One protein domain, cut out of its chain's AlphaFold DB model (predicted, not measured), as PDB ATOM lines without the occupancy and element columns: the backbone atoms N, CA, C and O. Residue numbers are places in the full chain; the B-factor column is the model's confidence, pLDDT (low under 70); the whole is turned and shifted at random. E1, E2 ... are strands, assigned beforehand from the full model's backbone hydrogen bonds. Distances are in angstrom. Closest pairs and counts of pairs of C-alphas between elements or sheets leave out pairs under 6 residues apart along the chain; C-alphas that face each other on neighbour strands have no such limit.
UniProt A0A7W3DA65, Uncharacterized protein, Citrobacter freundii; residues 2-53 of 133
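This is residues 2 to 53 of the 133 residues of an uncharacterized protein of Citrobacter freundii (UniProt A0A7W3DA65). With little regular structure, the domain is two small strand hairpins in succession, E1 with E2 and E3 with E4, and then a long looping stretch, residues 31 to 53, whose residues 37 to 38 pair antiparallel with residues 28 to 29 of E4. Residues 47 to 53 stick out as a free tail. The printed part has 52 residues, 15 of them in four named strands, with no named helix; the class is all strand. It is only just loose, close to compact, with a radius of gyration of the C-alphas of 11.9 A and spans of 35 by 24 by 16 A.

E1, residues 4 to 7, starts at C-alpha 4 (208.835, 197.242, 311.729) and measures 9.5 A. E2, residues 13 to 17, measures 10.9 A. E3 is residues 21 to 23, 6.6 A; E4, residues 28 to 30, 6.5 A, ends at C-alpha 30 (209.776, 186.869, 309.803).

E1 and E2 form an antiparallel hairpin at 149 degrees; N 4 and O 17 are 2.8 A apart, within hydrogen-bond range. E3 and E4 form another at 155 degrees, with N 21 and O 30 at 2.9 A. E2 and E3 are apart.

The farthest C-alphas, Tyr 10 and Asn 49, are 36.8 A apart. The printed part has no cut, and its three links between strands are tight. Mean pLDDT of the printed part is 80.4; residues 2 to 3, 45 and 48 to 53 are under 70.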
ATOM      1  N   SER A   2     202.336 201.906 312.352       53.41
ATOM      2  CA  SER A   2     203.121 200.900 313.078       53.41
ATOM      3  C   SER A   2     204.022 200.201 312.063       53.41
ATOM      4  O   SER A   2     203.540 199.375 311.296       53.41
ATOM      5  N   SER A   3     205.288 200.602 311.972       69.50
ATOM      6  CA  SER A   3     206.260 199.999 311.051       69.50
ATOM      7  C   SER A   3     207.307 199.194 311.813       69.50
ATOM      8  O   SER A   3     207.758 199.611 312.880       69.50
ATOM      9  N   VAL A   4     207.729 198.071 311.244       81.12
ATOM     10  CA  VAL A   4     208.835 197.242 311.729       81.12
ATOM     11  C   VAL A   4     210.133 197.759 311.118       81.12
ATOM     12  O   VAL A   4     210.282 197.781 309.898       81.12
ATOM     13  N   GLY A   5     211.070 198.189 311.966       84.50
ATOM     14  CA  GLY A   5     212.396 198.634 311.537       84.50
ATOM     15  C   GLY A   5     213.323 197.453 311.256       84.50
ATOM     16  O   GLY A   5     213.558 196.626 312.136       84.50
ATOM     17  N   LEU A   6     213.884 197.394 310.051       84.75
ATOM     18  CA  LEU A   6     214.901 196.424 309.654       84.75
ATOM     19  C   LEU A   6     216.280 196.981 310.004       84.75
ATOM     20  O   LEU A   6     216.671 198.042 309.511       84.75
ATOM     21  N   LYS A   7     217.004 196.275 310.875       82.94
ATOM     22  CA  LYS A   7     218.331 196.682 311.347       82.94
ATOM     23  C   LYS A   7     219.442 196.011 310.542       82.94
ATOM     24  O   LYS A   7     219.304 194.855 310.149       82.94
ATOM     25  N   ASN A   8     220.545 196.722 310.327       82.12
ATOM     26  CA  ASN A   8     221.796 196.119 309.865       82.12
ATOM     27  C   ASN A   8     222.540 195.427 311.030       82.12
ATOM     28  O   ASN A   8     222.093 195.464 312.178       82.12
ATOM     29  N   LEU A   9     223.700 194.828 310.744       81.56
ATOM     30  CA  LEU A   9     224.528 194.114 311.731       81.56
ATOM     31  C   LEU A   9     225.020 194.992 312.899       81.56
ATOM     32  O   LEU A   9     225.382 194.465 313.945       81.56
ATOM     33  N   TYR A  10     224.996 196.318 312.749       88.00
ATOM     34  CA  TYR A  10     225.374 197.282 313.786       88.00
ATOM     35  C   TYR A  10     224.174 197.760 314.620       88.00
ATOM     36  O   TYR A  10     224.295 198.687 315.417       88.00
ATOM     37  N   GLY A  11     222.990 197.172 314.420       82.00
ATOM     38  CA  GLY A  11     221.769 197.538 315.138       82.00
ATOM     39  C   GLY A  11     221.089 198.817 314.636       82.00
ATOM     40  O   GLY A  11     220.098 199.245 315.233       82.00
ATOM     41  N   VAL A  12     221.570 199.409 313.538       85.31
ATOM     42  CA  VAL A  12     221.014 200.635 312.943       85.31
ATOM     43  C   VAL A  12     219.845 200.284 312.031       85.31
ATOM     44  O   VAL A  12     219.980 199.422 311.165       85.31
ATOM     45  N   VAL A  13     218.703 200.959 312.201       86.00
ATOM     46  CA  VAL A  13     217.536 200.803 311.318       86.00
ATOM     47  C   VAL A  13     217.860 201.401 309.949       86.00
ATOM     48  O   VAL A  13     218.059 202.606 309.833       86.00
ATOM     49  N   VAL A  14     217.909 200.558 308.919       88.62
ATOM     50  CA  VAL A  14     218.239 200.946 307.534       88.62
ATOM     51  C   VAL A  14     217.020 200.957 306.614       88.62
ATOM     52  O   VAL A  14     217.058 201.547 305.541       88.62
ATOM     53  N   ASN A  15     215.935 200.296 307.017       86.31
ATOM     54  CA  ASN A  15     214.689 200.226 306.261       86.31
ATOM     55  C   ASN A  15     213.517 200.007 307.233       86.31
ATOM     56  O   ASN A  15     213.724 199.598 308.375       86.31
ATOM     57  N   ALA A  16     212.288 200.271 306.802       87.69
ATOM     58  CA  ALA A  16     211.081 199.988 307.557       87.69
ATOM     59  C   ALA A  16     210.026 199.351 306.652       87.69
ATOM     60  O   ALA A  16     209.801 199.788 305.527       87.69
ATOM     61  N   VAL A  17     209.341 198.344 307.180       84.00
ATOM     62  CA  VAL A  17     208.233 197.664 306.503       84.00
ATOM     63  C   VAL A  17     206.976 197.752 307.352       84.00
ATOM     64  O   VAL A  17     207.036 197.932 308.567       84.00
ATOM     65  N   ASN A  18     205.815 197.643 306.725       81.44
ATOM     66  CA  ASN A  18     204.518 197.617 307.401       81.44
ATOM     67  C   ASN A  18     203.922 196.201 307.483       81.44
ATOM     68  O   ASN A  18     202.750 196.065 307.819       81.44
ATOM     69  N   TYR A  19     204.706 195.164 307.178       78.94
ATOM     70  CA  TYR A  19     204.267 193.773 307.222       78.94
ATOM     71  C   TYR A  19     205.368 192.843 307.739       78.94
ATOM     72  O   TYR A  19     206.560 193.134 307.636       78.94
ATOM     73  N   VAL A  20     204.936 191.708 308.283       84.44
ATOM     74  CA  VAL A  20     205.754 190.556 308.677       84.44
ATOM     75  C   VAL A  20     204.955 189.287 308.389       84.44
ATOM     76  O   VAL A  20     203.725 189.326 308.357       84.44
ATOM     77  N   THR A  21     205.637 188.164 308.209       85.88
ATOM     78  CA  THR A  21     205.000 186.855 308.026       85.88
ATOM     79  C   THR A  21     205.016 186.089 309.341       85.88
ATOM     80  O   THR A  21     206.034 186.085 310.028       85.88
ATOM     81  N   TYR A  22     203.913 185.426 309.694       85.75
ATOM     82  CA  TYR A  22     203.853 184.506 310.832       85.75
ATOM     83  C   TYR A  22     203.760 183.057 310.338       85.75
ATOM     84  O   TYR A  22     202.834 182.712 309.606       85.75
ATOM     85  N   ASP A  23     204.707 182.212 310.746       86.69
ATOM     86  CA  ASP A  23     204.681 180.762 310.522       86.69
ATOM     87  C   ASP A  23     204.114 180.081 311.773       86.69
ATOM     88  O   ASP A  23     204.750 180.050 312.829       86.69
ATOM     89  N   LYS A  24     202.904 179.525 311.651       84.94
ATOM     90  CA  LYS A  24     202.200 178.861 312.757       84.94
ATOM     91  C   LYS A  24     202.858 177.544 313.178       84.94
ATOM     92  O   LYS A  24     202.799 177.203 314.355       84.94
ATOM     93  N   VAL A  25     203.463 176.802 312.247       88.06
ATOM     94  CA  VAL A  25     204.081 175.494 312.535       88.06
ATOM     95  C   VAL A  25     205.366 175.692 313.331       88.06
ATOM     96  O   VAL A  25     205.616 174.972 314.292       88.06
ATOM     97  N   LYS A  26     206.160 176.700 312.958       88.12
ATOM     98  CA  LYS A  26     207.421 177.036 313.639       88.12
ATOM     99  C   LYS A  26     207.245 178.006 314.806       88.12
ATOM    100  O   LYS A  26     208.168 178.170 315.597       88.12
ATOM    101  N   ASN A  27     206.080 178.645 314.909       87.56
ATOM    102  CA  ASN A  27     205.796 179.740 315.833       87.56
ATOM    103  C   ASN A  27     206.821 180.887 315.725       87.56
ATOM    104  O   ASN A  27     207.356 181.368 316.727       87.56
ATOM    105  N   THR A  28     207.108 181.311 314.491       90.38
ATOM    106  CA  THR A  28     208.091 182.362 314.191       90.38
ATOM    107  C   THR A  28     207.474 183.531 313.439       90.38
ATOM    108  O   THR A  28     206.577 183.342 312.617       90.38
ATOM    109  N   VAL A  29     207.996 184.736 313.670       88.75
ATOM    110  CA  VAL A  29     207.692 185.937 312.879       88.75
ATOM    111  C   VAL A  29     208.912 186.324 312.050       88.75
ATOM    112  O   VAL A  29     210.017 186.419 312.586       88.75
ATOM    113  N   SER A  30     208.707 186.587 310.761       89.56
ATOM    114  CA  SER A  30     209.776 186.869 309.803       89.56
ATOM    115  C   SER A  30     209.493 188.155 309.019       89.56
ATOM    116  O   SER A  30     208.503 188.219 308.283       89.56
ATOM    117  N   PRO A  31     210.326 189.203 309.147       87.69
ATOM    118  CA  PRO A  31     210.346 190.297 308.183       87.69
ATOM    119  C   PRO A  31     210.862 189.840 306.799       87.69
ATOM    120  O   PRO A  31     211.481 188.782 306.669       87.69
ATOM    121  N   PRO A  32     210.659 190.640 305.733       84.19
ATOM    122  CA  PRO A  32     211.004 190.260 304.357       84.19
ATOM    123  C   PRO A  32     212.511 190.216 304.048       84.19
ATOM    124  O   PRO A  32     212.898 189.964 302.912       84.19
ATOM    125  N   ASN A  33     213.375 190.449 305.037       83.94
ATOM    126  CA  ASN A  33     214.828 190.287 304.927       83.94
ATOM    127  C   ASN A  33     215.299 188.853 305.257       83.94
ATOM    128  O   ASN A  33     216.503 188.608 305.295       83.94
ATOM    129  N   GLY A  34     214.374 187.927 305.534       81.25
ATOM    130  CA  GLY A  34     214.670 186.514 305.778       81.25
ATOM    131  C   GLY A  34     215.091 186.171 307.210       81.25
ATOM    132  O   GLY A  34     215.266 184.990 307.507       81.25
ATOM    133  N   THR A  35     215.215 187.147 308.120       86.19
ATOM    134  CA  THR A  35     215.392 186.824 309.545       86.19
ATOM    135  C   THR A  35     214.085 186.280 310.116       86.19
ATOM    136  O   THR A  35     213.000 186.631 309.659       86.19
ATOM    137  N   SER A  36     214.171 185.373 311.083       89.38
ATOM    138  CA  SER A  36     213.004 184.784 311.745       89.38
ATOM    139  C   SER A  36     213.243 184.795 313.238       89.38
ATOM    140  O   SER A  36     214.328 184.419 313.672       89.38
ATOM    141  N   TYR A  37     212.238 185.213 313.997       88.06
ATOM    142  CA  TYR A  37     212.319 185.306 315.447       88.06
ATOM    143  C   TYR A  37     211.264 184.417 316.087       88.06
ATOM    144  O   TYR A  37     210.115 184.395 315.635       88.06
ATOM    145  N   ASN A  38     211.645 183.696 317.134       89.69
ATOM    146  CA  ASN A  38     210.738 182.843 317.900       89.69
ATOM    147  C   ASN A  38     210.334 183.493 319.236       89.69
ATOM    148  O   ASN A  38     210.797 184.577 319.598       89.69
ATOM    149  N   ALA A  39     209.463 182.812 319.982       84.44
ATOM    150  CA  ALA A  39     208.918 183.304 321.247       84.44
ATOM    151  C   ALA A  39     209.966 183.551 322.355       84.44
ATOM    152  O   ALA A  39     209.684 184.299 323.290       84.44
ATOM    153  N   ASN A  40     211.162 182.954 322.264       86.25
ATOM    154  CA  ASN A  40     212.257 183.192 323.210       86.25
ATOM    155  C   ASN A  40     212.992 184.513 322.933       86.25
ATOM    156  O   ASN A  40     213.620 185.063 323.832       86.25
ATOM    157  N   GLU A  41     212.938 185.010 321.695       84.25
ATOM    158  CA  GLU A  41     213.634 186.231 321.269       84.25
ATOM    159  C   GLU A  41     212.716 187.453 321.330       84.25
ATOM    160  O   GLU A  41     213.144 188.545 321.703       84.25
ATOM    161  N   ILE A  42     211.442 187.274 320.973       78.88
ATOM    162  CA  ILE A  42     210.419 188.318 321.012       78.88
ATOM    163  C   ILE A  42     209.099 187.755 321.535       78.88
ATOM    164  O   ILE A  42     208.686 186.648 321.200       78.88
ATOM    165  N   SER A  43     208.380 188.544 322.333       77.56
ATOM    166  CA  SER A  43     207.038 188.166 322.782       77.56
ATOM    167  C   SER A  43     206.052 188.199 321.609       77.56
ATOM    168  O   SER A  43     205.585 189.265 321.213       77.56
ATOM    169  N   ILE A  44     205.717 187.027 321.067       72.38
ATOM    170  CA  ILE A  44     204.707 186.859 320.014       72.38
ATOM    171  C   ILE A  44     203.428 186.331 320.661       72.38
ATOM    172  O   ILE A  44     203.423 185.254 321.255       72.38
ATOM    173  N   LYS A  45     202.328 187.076 320.533       69.88
ATOM    174  CA  LYS A  45     200.991 186.608 320.917       69.88
ATOM    175  C   LYS A  45     200.140 186.466 319.666       69.88
ATOM    176  O   LYS A  45     199.741 187.467 319.074       69.88
ATOM    177  N   TYR A  46     199.861 185.229 319.269       70.94
ATOM    178  CA  TYR A  46     198.875 184.965 318.229       70.94
ATOM    179  C   TYR A  46     197.471 185.200 318.793       70.94
ATOM    180  O   TYR A  46     197.086 184.598 319.793       70.94
ATOM    181  N   SER A  47     196.709 186.083 318.150       71.56
ATOM    182  CA  SER A  47     195.295 186.290 318.449       71.56
ATOM    183  C   SER A  47     194.479 185.694 317.313       71.56
ATOM    184  O   SER A  47     194.379 186.285 316.240       71.56
ATOM    185  N   GLN A  48     193.913 184.508 317.545       63.22
ATOM    186  CA  GLN A  48     193.178 183.743 316.531       63.22
ATOM    187  C   GLN A  48     191.961 184.495 315.965       63.22
ATOM    188  O   GLN A  48     191.561 184.232 314.839       63.22
ATOM    189  N   ASN A  49     191.438 185.474 316.711       65.44
ATOM    190  CA  ASN A  49     190.337 186.354 316.309       65.44
ATOM    191  C   ASN A  49     190.729 187.840 316.405       65.44
ATOM    192  O   ASN A  49     189.889 188.700 316.670       65.44
ATOM    193  N   GLY A  50     192.023 188.148 316.281       61.41
ATOM    194  CA  GLY A  50     192.489 189.530 316.244       61.41
ATOM    195  C   GLY A  50     192.023 190.228 314.968       61.41
ATOM    196  O   GLY A  50     192.011 189.624 313.899       61.41
ATOM    197  N   LEU A  51     191.671 191.513 315.069       58.75
ATOM    198  CA  LEU A  51     191.392 192.347 313.902       58.75
ATOM    199  C   LEU A  51     192.656 192.417 313.025       58.75
ATOM    200  O   LEU A  51     193.654 193.022 313.416       58.75
ATOM    201  N   CYS A  52     192.622 191.777 311.856       61.22
ATOM    202  CA  CYS A  52     193.714 191.789 310.888       61.22
ATOM    203  C   CYS A  52     193.409 192.819 309.797       61.22
ATOM    204  O   CYS A  52     192.589 192.579 308.915       61.22
ATOM    205  N   LEU A  53     194.055 193.983 309.872       57.19
ATOM    206  CA  LEU A  53     193.949 195.017 308.845       57.19
ATOM    207  C   LEU A  53     194.938 194.699 307.722       57.19
ATOM    208  O   LEU A  53     196.130 194.992 307.832       57.19
TER     209      LEU A  53